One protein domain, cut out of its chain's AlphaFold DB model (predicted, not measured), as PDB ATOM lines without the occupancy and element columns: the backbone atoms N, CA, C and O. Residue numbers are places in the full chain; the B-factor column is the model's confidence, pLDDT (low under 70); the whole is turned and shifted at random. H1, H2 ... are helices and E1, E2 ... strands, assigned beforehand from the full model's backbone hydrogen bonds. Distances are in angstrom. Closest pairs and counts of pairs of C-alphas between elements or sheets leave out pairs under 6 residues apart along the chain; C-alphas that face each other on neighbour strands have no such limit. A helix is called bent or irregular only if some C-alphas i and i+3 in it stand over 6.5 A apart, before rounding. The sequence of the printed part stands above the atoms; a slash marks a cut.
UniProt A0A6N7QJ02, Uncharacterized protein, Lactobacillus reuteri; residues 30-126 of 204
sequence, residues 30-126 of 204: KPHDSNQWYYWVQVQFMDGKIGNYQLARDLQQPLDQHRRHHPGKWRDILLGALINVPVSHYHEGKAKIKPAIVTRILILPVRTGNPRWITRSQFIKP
ATOM      1  N   LYS A  30     154.263 152.527 159.469       42.06
ATOM      2  CA  LYS A  30     153.309 151.715 160.230       42.06
ATOM      3  C   LYS A  30     153.341 150.351 159.541       42.06
ATOM      4  O   LYS A  30     153.284 150.370 158.302       42.06
ATOM      5  N   PRO A  31     153.570 149.244 160.267       39.28
ATOM      6  CA  PRO A  31     153.592 147.928 159.650       39.28
ATOM      7  C   PRO A  31     152.344 147.865 158.780       39.28
ATOM      8  O   PRO A  31     151.233 148.063 159.267       39.28
ATOM      9  N   HIS A  32     152.551 147.817 157.461       46.62
ATOM     10  CA  HIS A  32     151.442 147.667 156.544       46.62
ATOM     11  C   HIS A  32     150.941 146.288 156.879       46.62
ATOM     12  O   HIS A  32     151.650 145.327 156.588       46.62
ATOM     13  N   ASP A  33     149.813 146.238 157.576       44.84
ATOM     14  CA  ASP A  33     149.210 145.024 158.078       44.84
ATOM     15  C   ASP A  33     149.246 143.999 156.940       44.84
ATOM     16  O   ASP A  33     148.593 144.158 155.902       44.84
ATOM     17  N   SER A  34     150.151 143.026 157.050       47.62
ATOM     18  CA  SER A  34     150.392 142.022 156.010       47.62
ATOM     19  C   SER A  34     149.191 141.087 155.871       47.62
ATOM     20  O   SER A  34     149.166 140.245 154.979       47.62
ATOM     21  N   ASN A  35     148.185 141.283 156.726       50.56
ATOM     22  CA  ASN A  35     146.906 140.604 156.747       50.56
ATOM     23  C   ASN A  35     145.788 141.351 156.002       50.56
ATOM     24  O   ASN A  35     144.633 140.921 156.034       50.56
ATOM     25  N   GLN A  36     146.081 142.472 155.331       68.88
ATOM     26  CA  GLN A  36     145.053 143.177 154.575       68.88
ATOM     27  C   GLN A  36     144.717 142.410 153.287       68.88
ATOM     28  O   GLN A  36     145.522 142.308 152.357       68.88
ATOM     29  N   TRP A  37     143.504 141.868 153.241       81.31
ATOM     30  CA  TRP A  37     142.946 141.178 152.086       81.31
ATOM     31  C   TRP A  37     142.418 142.181 151.071       81.31
ATOM     32  O   TRP A  37     141.665 143.091 151.421       81.31
ATOM     33  N   TYR A  38     142.799 142.016 149.808       89.19
ATOM     34  CA  TYR A  38     142.281 142.816 148.704       89.19
ATOM     35  C   TYR A  38     141.518 141.942 147.726       89.19
ATOM     36  O   TYR A  38     141.771 140.743 147.596       89.19
ATOM     37  N   TYR A  39     140.620 142.575 146.983       91.19
ATOM     38  CA  TYR A  39     140.004 141.973 145.821       91.19
ATOM     39  C   TYR A  39     140.950 142.022 144.629       91.19
ATOM     40  O   TYR A  39     141.558 143.052 144.309       91.19
ATOM     41  N   TRP A  40     141.035 140.885 143.963       93.31
ATOM     42  CA  TRP A  40     141.790 140.656 142.748       93.31
ATOM     43  C   TRP A  40     140.841 140.149 141.671       93.31
ATOM     44  O   TRP A  40     139.811 139.544 141.957       93.31
ATOM     45  N   VAL A  41     141.207 140.371 140.420       93.12
ATOM     46  CA  VAL A  41     140.540 139.801 139.259       93.12
ATOM     47  C   VAL A  41     141.510 138.899 138.525       93.12
ATOM     48  O   VAL A  41     142.641 139.282 138.217       93.12
ATOM     49  N   GLN A  42     141.055 137.690 138.239       95.12
ATOM     50  CA  GLN A  42     141.646 136.887 137.192       95.12
ATOM     51  C   GLN A  42     141.083 137.385 135.866       95.12
ATOM     52  O   GLN A  42     139.869 137.548 135.717       95.12
ATOM     53  N   VAL A  43     141.975 137.648 134.923       94.69
ATOM     54  CA  VAL A  43     141.626 138.131 133.596       94.69
ATOM     55  C   VAL A  43     142.159 137.190 132.533       94.69
ATOM     56  O   VAL A  43     143.227 136.602 132.699       94.69
ATOM     57  N   GLN A  44     141.434 137.092 131.427       94.88
ATOM     58  CA  GLN A  44     141.843 136.396 130.221       94.88
ATOM     59  C   GLN A  44     142.025 137.402 129.085       94.88
ATOM     60  O   GLN A  44     141.158 138.236 128.808       94.88
ATOM     61  N   PHE A  45     143.176 137.327 128.432       92.88
ATOM     62  CA  PHE A  45     143.496 138.116 127.251       92.88
ATOM     63  C   PHE A  45     142.968 137.448 125.975       92.88
ATOM     64  O   PHE A  45     142.618 136.270 125.960       92.88
ATOM     65  N   MET A  46     142.961 138.196 124.869       87.69
ATOM     66  CA  MET A  46     142.537 137.688 123.555       87.69
ATOM     67  C   MET A  46     143.396 136.532 123.027       87.69
ATOM     68  O   MET A  46     142.916 135.746 122.220       87.69
ATOM     69  N   ASP A  47     144.650 136.431 123.471       87.81
ATOM     70  CA  ASP A  47     145.553 135.320 123.151       87.81
ATOM     71  C   ASP A  47     145.344 134.104 124.075       87.81
ATOM     72  O   ASP A  47     146.138 133.169 124.058       87.81
ATOM     73  N   GLY A  48     144.296 134.118 124.905       89.62
ATOM     74  CA  GLY A  48     143.958 133.045 125.835       89.62
ATOM     75  C   GLY A  48     144.770 133.056 127.129       89.62
ATOM     76  O   GLY A  48     144.415 132.329 128.058       89.62
ATOM     77  N   LYS A  49     145.810 133.896 127.239       93.62
ATOM     78  CA  LYS A  49     146.632 133.978 128.451       93.62
ATOM     79  C   LYS A  49     145.815 134.479 129.628       93.62
ATOM     80  O   LYS A  49     144.973 135.364 129.486       93.62
ATOM     81  N   ILE A  50     146.126 133.944 130.801       94.50
ATOM     82  CA  ILE A  50     145.470 134.291 132.056       94.50
ATOM     83  C   ILE A  50     146.445 135.079 132.929       94.50
ATOM     84  O   ILE A  50     147.639 134.780 132.974       94.50
ATOM     85  N   GLY A  51     145.942 136.091 133.630       92.25
ATOM     86  CA  GLY A  51     146.713 136.854 134.605       92.25
ATOM     87  C   GLY A  51     145.870 137.242 135.811       92.25
ATOM     88  O   GLY A  51     144.663 137.427 135.694       92.25
ATOM     89  N   ASN A  52     146.511 137.391 136.967       93.19
ATOM     90  CA  ASN A  52     145.862 137.881 138.180       93.19
ATOM     91  C   ASN A  52     146.294 139.324 138.433       93.19
ATOM     92  O   ASN A  52     147.490 139.621 138.487       93.19
ATOM     93  N   TYR A  53     145.317 140.203 138.616       92.50
ATOM     94  CA  TYR A  53     145.537 141.618 138.867       92.50
ATOM     95  C   TYR A  53     144.759 142.063 140.097       92.50
ATOM     96  O   TYR A  53     143.598 141.721 140.277       92.50
ATOM     97  N   GLN A  54     145.396 142.854 140.943       92.06
ATOM     98  CA  GLN A  54     144.761 143.521 142.063       92.06
ATOM     99  C   GLN A  54     143.821 144.610 141.537       92.06
ATOM    100  O   GLN A  54     144.208 145.409 140.681       92.06
ATOM    101  N   LEU A  55     142.595 144.676 142.057       90.25
ATOM    102  CA  LEU A  55     141.684 145.761 141.701       90.25
ATOM    103  C   LEU A  55     142.191 147.100 142.250       90.25
ATOM    104  O   LEU A  55     142.759 147.169 143.346       90.25
ATOM    105  N   ALA A  56     141.945 148.175 141.499       87.69
ATOM    106  CA  ALA A  56     142.210 149.541 141.946       87.69
ATOM    107  C   ALA A  56     141.581 149.812 143.325       87.69
ATOM    108  O   ALA A  56     140.502 149.302 143.633       87.69
ATOM    109  N   ARG A  57     142.245 150.635 144.150       84.31
ATOM    110  CA  ARG A  57     141.801 150.946 145.521       84.31
ATOM    111  C   ARG A  57     140.364 151.473 145.559       84.31
ATOM    112  O   ARG A  57     139.600 151.066 146.426       84.31
ATOM    113  N   ASP A  58     140.001 152.290 144.579       84.75
ATOM    114  CA  ASP A  58     138.681 152.919 144.466       84.75
ATOM    115  C   ASP A  58     137.554 151.896 144.247       84.75
ATOM    116  O   ASP A  58     136.400 152.176 144.544       84.75
ATOM    117  N   LEU A  59     137.883 150.689 143.773       86.19
ATOM    118  CA  LEU A  59     136.929 149.594 143.578       86.19
ATOM    119  C   LEU A  59     136.844 148.646 144.779       86.19
ATOM    120  O   LEU A  59     135.922 147.838 144.846       86.19
ATOM    121  N   GLN A  60     137.771 148.738 145.736       89.06
ATOM    122  CA  GLN A  60     137.798 147.837 146.891       89.06
ATOM    123  C   GLN A  60     136.584 148.062 147.798       89.06
ATOM    124  O   GLN A  60     135.896 147.108 148.149       89.06
ATOM    125  N   GLN A  61     136.293 149.320 148.139       87.00
ATOM    126  CA  GLN A  61     135.182 149.667 149.027       87.00
ATOM    127  C   GLN A  61     133.804 149.383 148.396       87.00
ATOM    128  O   GLN A  61     133.000 148.724 149.056       87.00
ATOM    129  N   PRO A  62     133.515 149.781 147.137       86.75
ATOM    130  CA  PRO A  62     132.254 149.425 146.487       86.75
ATOM    131  C   PRO A  62     132.030 147.913 146.394       86.75
ATOM    132  O   PRO A  62     130.918 147.435 146.615       86.75
ATOM    133  N   LEU A  63     133.084 147.144 146.100       87.50
ATOM    134  CA  LEU A  63     132.976 145.691 146.000       87.50
ATOM    135  C   LEU A  63     132.762 145.040 147.372       87.50
ATOM    136  O   LEU A  63     132.000 144.081 147.476       87.50
ATOM    137  N   ASP A  64     133.364 145.592 148.429       88.75
ATOM    138  CA  ASP A  64     133.103 145.142 149.793       88.75
ATOM    139  C   ASP A  64     131.657 145.397 150.219       88.75
ATOM    140  O   ASP A  64     130.999 144.496 150.739       88.75
ATOM    141  N   GLN A  65     131.131 146.588 149.931       87.75
ATOM    142  CA  GLN A  65     129.733 146.915 150.191       87.75
ATOM    143  C   GLN A  65     128.791 145.981 149.416       87.75
ATOM    144  O   GLN A  65     127.879 145.395 150.000       87.75
ATOM    145  N   HIS A  66     129.047 145.766 148.123       87.69
ATOM    146  CA  HIS A  66     128.258 144.848 147.302       87.69
ATOM    147  C   HIS A  66     128.296 143.410 147.839       87.69
ATOM    148  O   HIS A  66     127.265 142.742 147.887       87.69
ATOM    149  N   ARG A  67     129.462 142.942 148.308       89.75
ATOM    150  CA  ARG A  67     129.601 141.629 148.949       89.75
ATOM    151  C   ARG A  67     128.735 141.492 150.196       89.75
ATOM    152  O   ARG A  67     128.116 140.446 150.365       89.75
ATOM    153  N   ARG A  68     128.674 142.522 151.045       89.12
ATOM    154  CA  ARG A  68     127.837 142.510 152.258       89.12
ATOM    155  C   ARG A  68     126.346 142.438 151.924       89.12
ATOM    156  O   ARG A  68     125.625 141.700 152.581       89.12
ATOM    157  N   HIS A  69     125.896 143.155 150.894       89.31
ATOM    158  CA  HIS A  69     124.488 143.137 150.479       89.31
ATOM    159  C   HIS A  69     124.101 141.883 149.676       89.31
ATOM    160  O   HIS A  69     122.942 141.474 149.703       89.31
ATOM    161  N   HIS A  70     125.049 141.253 148.972       87.94
ATOM    162  CA  HIS A  70     124.788 140.108 148.089       87.94
ATOM    163  C   HIS A  70     125.807 138.964 148.268       87.94
ATOM    164  O   HIS A  70     126.512 138.594 147.319       87.94
ATOM    165  N   PRO A  71     125.877 138.336 149.455       84.88
ATOM    166  CA  PRO A  71     126.940 137.389 149.808       84.88
ATOM    167  C   PRO A  71     127.007 136.145 148.906       84.88
ATOM    168  O   PRO A  71     128.086 135.586 148.719       84.88
ATOM    169  N   GLY A  72     125.892 135.736 148.295       85.44
ATOM    170  CA  GLY A  72     125.850 134.575 147.395       85.44
ATOM    171  C   GLY A  72     126.280 134.848 145.948       85.44
ATOM    172  O   GLY A  72     126.679 133.915 145.261       85.44
ATOM    173  N   LYS A  73     126.210 136.100 145.470       85.62
ATOM    174  CA  LYS A  73     126.367 136.442 144.033       85.62
ATOM    175  C   LYS A  73     127.371 137.559 143.750       85.62
ATOM    176  O   LYS A  73     127.576 137.943 142.602       85.62
ATOM    177  N   TRP A  74     128.042 138.080 144.773       85.19
ATOM    178  CA  TRP A  74     128.957 139.214 144.616       85.19
ATOM    179  C   TRP A  74     130.121 138.956 143.650       85.19
ATOM    180  O   TRP A  74     130.678 139.902 143.100       85.19
ATOM    181  N   ARG A  75     130.493 137.690 143.419       85.12
ATOM    182  CA  ARG A  75     131.546 137.322 142.459       85.12
ATOM    183  C   ARG A  75     131.123 137.533 141.000       85.12
ATOM    184  O   ARG A  75     131.986 137.721 140.145       85.12
ATOM    185  N   ASP A  76     129.822 137.571 140.728       85.88
ATOM    186  CA  ASP A  76     129.269 137.631 139.370       85.88
ATOM    187  C   ASP A  76     129.187 139.063 138.828       85.88
ATOM    188  O   ASP A  76     128.994 139.286 137.625       85.88
ATOM    189  N   ILE A  77     129.356 140.066 139.699       85.94
ATOM    190  CA  ILE A  77     129.208 141.475 139.323       85.94
ATOM    191  C   ILE A  77     130.192 141.868 138.216       85.94
ATOM    192  O   ILE A  77     129.769 142.451 137.214       85.94
ATOM    193  N   LEU A  78     131.463 141.466 138.337       86.88
ATOM    194  CA  LEU A  78     132.509 141.756 137.350       86.88
ATOM    195  C   LEU A  78     132.723 140.632 136.335       86.88
ATOM    196  O   LEU A  78     133.503 140.815 135.407       86.88
ATOM    197  N   LEU A  79     132.060 139.483 136.479       89.38
ATOM    198  CA  LEU A  79     132.265 138.364 135.565       89.38
ATOM    199  C   LEU A  79     131.896 138.761 134.125       89.38
ATOM    200  O   LEU A  79     130.826 139.324 133.873       89.38
ATOM    201  N   GLY A  80     132.806 138.497 133.185       86.19
ATOM    202  CA  GLY A  80     132.660 138.852 131.772       86.19
ATOM    203  C   GLY A  80     132.888 140.333 131.448       86.19
ATOM    204  O   GLY A  80     132.773 140.719 130.283       86.19
ATOM    205  N   ALA A  81     133.213 141.171 132.437       88.50
ATOM    206  CA  ALA A  81     133.540 142.572 132.203       88.50
ATOM    207  C   ALA A  81     134.909 142.719 131.522       88.50
ATOM    208  O   ALA A  81     135.845 141.976 131.805       88.50
ATOM    209  N   LEU A  82     135.033 143.710 130.644       90.38
ATOM    210  CA  LEU A  82     136.301 144.144 130.075       90.38
ATOM    211  C   LEU A  82     136.934 145.183 130.997       90.38
ATOM    212  O   LEU A  82     136.314 146.204 131.297       90.38
ATOM    213  N   ILE A  83     138.172 144.933 131.415       91.12
ATOM    214  CA  ILE A  83     138.936 145.817 132.293       91.12
ATOM    215  C   ILE A  83     140.293 146.152 131.680       91.12
ATOM    216  O   ILE A  83     140.954 145.308 131.072       91.12
ATOM    217  N   ASN A  84     140.720 147.398 131.854       91.56
ATOM    218  CA  ASN A  84     142.028 147.854 131.407       91.56
ATOM    219  C   ASN A  84     143.119 147.428 132.397       91.56
ATOM    220  O   ASN A  84     143.135 147.866 133.554       91.56
ATOM    221  N   VAL A  85     144.066 146.612 131.927       91.25
ATOM    222  CA  VAL A  85     145.191 146.122 132.731       91.25
ATOM    223  C   VAL A  85     146.539 146.592 132.174       91.25
ATOM    224  O   VAL A  85     146.739 146.619 130.953       91.25
ATOM    225  N   PRO A  86     147.494 146.977 133.038       90.31
ATOM    226  CA  PRO A  86     148.853 147.261 132.610       90.31
ATOM    227  C   PRO A  86     149.598 145.964 132.286       90.31
ATOM    228  O   PRO A  86     149.623 145.015 133.065       90.31
ATOM    229  N   VAL A  87     150.238 145.930 131.121       89.38
ATOM    230  CA  VAL A  87     151.038 144.777 130.675       89.38
ATOM    231  C   VAL A  87     152.536 145.051 130.684       89.38
ATOM    232  O   VAL A  87     153.320 144.105 130.629       89.38
ATOM    233  N   SER A  88     152.945 146.315 130.805       86.62
ATOM    234  CA  SER A  88     154.337 146.720 131.020       86.62
ATOM    235  C   SER A  88     154.523 147.371 132.387       86.62
ATOM    236  O   SER A  88     153.557 147.757 133.047       86.62
ATOM    237  N   HIS A  89     155.782 147.540 132.785       82.62
ATOM    238  CA  HIS A  89     156.122 148.444 133.876       82.62
ATOM    239  C   HIS A  89     155.732 149.882 133.529       82.62
ATOM    240  O   HIS A  89     155.601 150.244 132.353       82.62
ATOM    241  N   TYR A  90     155.506 150.663 134.580       78.00
ATOM    242  CA  TYR A  90     155.280 152.090 134.466       78.00
ATOM    243  C   TYR A  90     156.623 152.798 134.313       78.00
ATOM    244  O   TYR A  90     157.491 152.643 135.165       78.00
ATOM    245  N   HIS A  91     156.753 153.590 133.255       75.31
ATOM    246  CA  HIS A  91     157.853 154.524 133.039       75.31
ATOM    247  C   HIS A  91     157.240 155.897 132.779       75.31
ATOM    248  O   HIS A  91     156.294 156.009 132.001       75.31
ATOM    249  N   GLU A  92     157.698 156.925 133.488       74.06
ATOM    250  CA  GLU A  92     157.155 158.295 133.401       74.06
ATOM    251  C   GLU A  92     155.619 158.397 133.562       74.06
ATOM    252  O   GLU A  92     154.942 159.220 132.946       74.06
ATOM    253  N   GLY A  93     155.025 157.507 134.361       70.06
ATOM    254  CA  GLY A  93     153.591 157.469 134.604       70.06
ATOM    255  C   GLY A  93     152.800 156.862 133.442       70.06
ATOM    256  O   GLY A  93     151.568 156.903 133.430       70.06
ATOM    257  N   LYS A  94     153.492 156.261 132.474       76.75
ATOM    258  CA  LYS A  94     152.922 155.618 131.294       76.75
ATOM    259  C   LYS A  94     153.196 154.123 131.370       76.75
ATOM    260  O   LYS A  94     154.277 153.689 131.753       76.75
ATOM    261  N   ALA A  95     152.212 153.323 130.991       85.56
ATOM    262  CA  ALA A  95     152.367 151.886 130.817       85.56
ATOM    263  C   ALA A  95     151.620 151.459 129.558       85.56
ATOM    264  O   ALA A  95     150.653 152.104 129.147       85.56
ATOM    265  N   LYS A  96     152.043 150.352 128.956       88.12
ATOM    266  CA  LYS A  96     151.272 149.674 127.918       88.12
ATOM    267  C   LYS A  96     150.037 149.079 128.587       88.12
ATOM    268  O   LYS A  96     150.171 148.256 129.492       88.12
ATOM    269  N   ILE A  97     148.859 149.497 128.140       89.81
ATOM    270  CA  ILE A  97     147.572 149.017 128.651       89.81
ATOM    271  C   ILE A  97     146.945 148.075 127.627       89.81
ATOM    272  O   ILE A  97     147.058 148.303 126.417       89.81
ATOM    273  N   LYS A  98     146.302 147.011 128.107       91.19
ATOM    274  CA  LYS A  98     145.480 146.111 127.293       91.19
ATOM    275  C   LYS A  98     144.148 145.838 128.001       91.19
ATOM    276  O   LYS A  98     144.167 145.611 129.208       91.19
ATOM    277  N   PRO A  99     143.016 145.825 127.282       91.06
ATOM    278  CA  PRO A  99     141.768 145.288 127.804       91.06
ATOM    279  C   PRO A  99     141.882 143.772 127.979       91.06
ATOM    280  O   PRO A  99     142.458 143.091 127.127       91.06
ATOM    281  N   ALA A 100     141.315 143.254 129.060       92.50
ATOM    282  CA  ALA A 100     141.192 141.825 129.315       92.50
ATOM    283  C   ALA A 100     139.820 141.516 129.925       92.50
ATOM    284  O   ALA A 100     139.200 142.383 130.543       92.50
ATOM    285  N   ILE A 101     139.338 140.292 129.729       92.38
ATOM    286  CA  ILE A 101     138.028 139.847 130.212       92.38
ATOM    287  C   ILE A 101     138.199 139.303 131.622       92.38
ATOM    288  O   ILE A 101     139.024 138.421 131.837       92.38
ATOM    289  N   VAL A 102     137.408 139.775 132.574       93.19
ATOM    290  CA  VAL A 102     137.390 139.229 133.932       93.19
ATOM    291  C   VAL A 102     136.718 137.857 133.920       93.19
ATOM    292  O   VAL A 102     135.546 137.728 133.563       93.19
ATOM    293  N   THR A 103     137.454 136.831 134.340       92.50
ATOM    294  CA  THR A 103     136.971 135.444 134.428       92.50
ATOM    295  C   THR A 103     136.656 135.021 135.855       92.50
ATOM    296  O   THR A 103     135.886 134.086 136.062       92.50
ATOM    297  N   ARG A 104     137.251 135.680 136.856       92.31
ATOM    298  CA  ARG A 104     137.024 135.367 138.270       92.31
ATOM    299  C   ARG A 104     137.387 136.545 139.165       92.31
ATOM    300  O   ARG A 104     138.332 137.273 138.871       92.31
ATOM    301  N   ILE A 105     136.690 136.676 140.291       92.25
ATOM    302  CA  ILE A 105     137.087 137.553 141.399       92.25
ATOM    303  C   ILE A 105     137.715 136.702 142.508       92.25
ATOM    304  O   ILE A 105     137.176 135.665 142.895       92.25
ATOM    305  N   LEU A 106     138.865 137.143 143.006       91.19
ATOM    306  CA  LEU A 106     139.676 136.489 144.026       91.19
ATOM    307  C   LEU A 106     139.850 137.427 145.227       91.19
ATOM    308  O   LEU A 106     139.750 138.645 145.091       91.19
ATOM    309  N   ILE A 107     140.142 136.858 146.393       89.00
ATOM    310  CA  ILE A 107     140.562 137.605 147.582       89.00
ATOM    311  C   ILE A 107     141.963 137.110 147.918       89.00
ATOM    312  O   ILE A 107     142.138 135.928 148.196       89.00
ATOM    313  N   LEU A 108     142.957 137.987 147.818       86.88
ATOM    314  CA  LEU A 108     144.366 137.645 148.022       86.88
ATOM    315  C   LEU A 108     145.044 138.734 148.866       86.88
ATOM    316  O   LEU A 108     144.552 139.871 148.892       86.88
ATOM    317  N   PRO A 109     146.174 138.427 149.527       83.69
ATOM    318  CA  PRO A 109     146.944 139.425 150.256       83.69
ATOM    319  C   PRO A 109     147.335 140.602 149.358       83.69
ATOM    320  O   PRO A 109     147.559 140.450 148.150       83.69
ATOM    321  N   VAL A 110     147.417 141.794 149.943       78.44
ATOM    322  CA  VAL A 110     147.867 142.993 149.231       78.44
ATOM    323  C   VAL A 110     149.251 142.794 148.631       78.44
ATOM    324  O   VAL A 110     150.199 142.428 149.323       78.44
ATOM    325  N   ARG A 111     149.409 143.180 147.361       70.06
ATOM    326  CA  ARG A 111     150.728 143.327 146.746       70.06
ATOM    327  C   ARG A 111     151.112 144.801 146.708       70.06
ATOM    328  O   ARG A 111     150.883 145.509 145.729       70.06
ATOM    329  N   THR A 112     151.709 145.288 147.793       62.19
ATOM    330  CA  THR A 112     152.250 146.649 147.826       62.19
ATOM    331  C   THR A 112     153.517 146.737 146.975       62.19
ATOM    332  O   THR A 112     154.424 145.920 147.084       62.19
ATOM    333  N   GLY A 113     153.600 147.761 146.123       63.16
ATOM    334  CA  GLY A 113     154.868 148.194 145.528       63.16
ATOM    335  C   GLY A 113     155.010 148.038 144.017       63.16
ATOM    336  O   GLY A 113     155.863 148.718 143.453       63.16
ATOM    337  N   ASN A 114     154.170 147.247 143.335       70.50
ATOM    338  CA  ASN A 114     154.263 147.113 141.877       70.50
ATOM    339  C   ASN A 114     152.940 147.460 141.158       70.50
ATOM    340  O   ASN A 114     152.045 146.616 141.071       70.50
ATOM    341  N   PRO A 115     152.827 148.677 140.585       73.31
ATOM    342  CA  PRO A 115     151.614 149.137 139.908       73.31
ATOM    343  C   PRO A 115     151.292 148.355 138.624       73.31
ATOM    344  O   PRO A 115     150.175 148.456 138.124       73.31
ATOM    345  N   ARG A 116     152.221 147.539 138.103       80.19
ATOM    346  CA  ARG A 116     151.979 146.641 136.959       80.19
ATOM    347  C   ARG A 116     150.918 145.575 137.248       80.19
ATOM    348  O   ARG A 116     150.344 145.032 136.315       80.19
ATOM    349  N   TRP A 117     150.654 145.273 138.515       83.75
ATOM    350  CA  TRP A 117     149.640 144.288 138.896       83.75
ATOM    351  C   TRP A 117     148.323 144.926 139.315       83.75
ATOM    352  O   TRP A 117     147.433 144.204 139.735       83.75
ATOM    353  N   ILE A 118     148.183 146.250 139.209       85.75
ATOM    354  CA  ILE A 118     146.976 146.964 139.629       85.75
ATOM    355  C   ILE A 118     146.174 147.346 138.387       85.75
ATOM    356  O   ILE A 118     146.695 147.995 137.475       85.75
ATOM    357  N   THR A 119     144.908 146.941 138.339       87.25
ATOM    358  CA  THR A 119     144.004 147.307 137.242       87.25
ATOM    359  C   THR A 119     143.691 148.801 137.250       87.25
ATOM    360  O   THR A 119     143.890 149.505 138.243       87.25
ATOM    361  N   ARG A 120     143.160 149.312 136.138       86.12
ATOM    362  CA  ARG A 120     142.502 150.625 136.126       86.12
ATOM    363  C   ARG A 120     141.054 150.499 136.593       86.12
ATOM    364  O   ARG A 120     140.468 149.422 136.517       86.12
ATOM    365  N   SER A 121     140.495 151.599 137.091       81.69
ATOM    366  CA  SER A 121     139.113 151.682 137.585       81.69
ATOM    367  C   SER A 121     138.062 151.687 136.469       81.69
ATOM    368  O   SER A 121     136.872 151.655 136.754       81.69
ATOM    369  N   GLN A 122     138.480 151.693 135.202       82.62
ATOM    370  CA  GLN A 122     137.576 151.642 134.059       82.62
ATOM    371  C   GLN A 122     137.261 150.184 133.721       82.62
ATOM    372  O   GLN A 122     138.136 149.420 133.295       82.62
ATOM    373  N   PHE A 123     135.998 149.818 133.882       82.94
ATOM    374  CA  PHE A 123     135.463 148.532 133.470       82.94
ATOM    375  C   PHE A 123     134.197 148.756 132.654       82.94
ATOM    376  O   PHE A 123     133.406 149.652 132.937       82.94
ATOM    377  N   ILE A 124     133.999 147.925 131.640       81.50
ATOM    378  CA  ILE A 124     132.749 147.874 130.891       81.50
ATOM    379  C   ILE A 124     132.207 146.470 131.039       81.50
ATOM    380  O   ILE A 124     132.898 145.508 130.711       81.50
ATOM    381  N   LYS A 125     130.967 146.345 131.514       79.12
ATOM    382  CA  LYS A 125     130.233 145.088 131.408       79.12
ATOM    383  C   LYS A 125     129.466 145.111 130.089       79.12
ATOM    384  O   LYS A 125     128.456 145.807 130.003       79.12
ATOM    385  N   PRO A 126     129.942 144.409 129.050       66.00
ATOM    386  CA  PRO A 126     129.205 144.296 127.806       66.00
ATOM    387  C   PRO A 126     127.842 143.624 128.049       66.00
ATOM    388  O   PRO A 126     127.754 142.401 128.129       66.00
TER     389      PRO A 126
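AT A GLANCE: This is residues 30 to 126 of the 204 residues of an uncharacterized protein of Lactobacillus reuteri (UniProt A0A6N7QJ02). Look first for one strongly twisted sheet of four strands that folds over on itself at the sharp bend in E4, which brings its two edge strands, E2 and E3, close to each other. H1 only grazes this sheet with its first part, while residues 68 to 73, at its far end and just beyond, stick out; the last stretch, residues 110 to 126, folds back to E3. The 97 printed residues hold E1, E2, H1, E3 and E4 along the chain, and the sheet's order is E2 E1 E4 E3, antiparallel throughout. The class is mixed, helices and strands, though under half of the residues are in named elements. The whole is compact, with a radius of gyration of the C-alphas of 13.5 A, and flat, spanning 41 by 38 by 19 A.

HOW THE PARTS SIT: Begin at E4, residues 97 to 109, which bends by 99 degrees at residue 101. Its residues 101 to 109 pair with E1, residues 37 to 44, where N 40 and O 106 are 2.8 A apart. Its residues 97 to 101 pair with E3, residues 82 to 86, where N 85 and O 98 are 2.9 A apart; E3 and E4 form a hairpin. E1 forms another with E2, residues 50 to 54, where N 41 and O 53 are 2.7 A apart. The closest C-alphas of E2 and E3 are those of Tyr 53 and Val 85, 7.6 A apart. H1, residues 57 to 69, grazes the sheet with residues 57 to 64; its closest C-alpha pair with E1 is Gln 60 and Tyr 39, 6.4 A. In H1, 7 of 9 O i to N i+4 pairs are within hydrogen-bond range. Residues 123 to 124 pair antiparallel with residues 82 to 83 of E3.

IN THESE COORDINATES: Find C-alpha 37 at (142.946, 141.178, 152.086); E1 runs 22.4 A from there. H1, 19.6 A long, begins at C-alpha 57, (141.801, 150.946, 145.521), and is irregular, but only just: C-alphas 58 and 61 are 6.6 A apart. E4 spans 23.6 A and ends at C-alpha 109, (146.944, 139.425, 150.256).

THE WHOLE: The two C-alphas farthest apart, those of Gly 72 and Glu 92, are 41.7 A apart. The printed part has no cut, and H1 to E3 is a long link. Look for pLDDT under 70 at residues 30 to 36, 112 to 113 and 126.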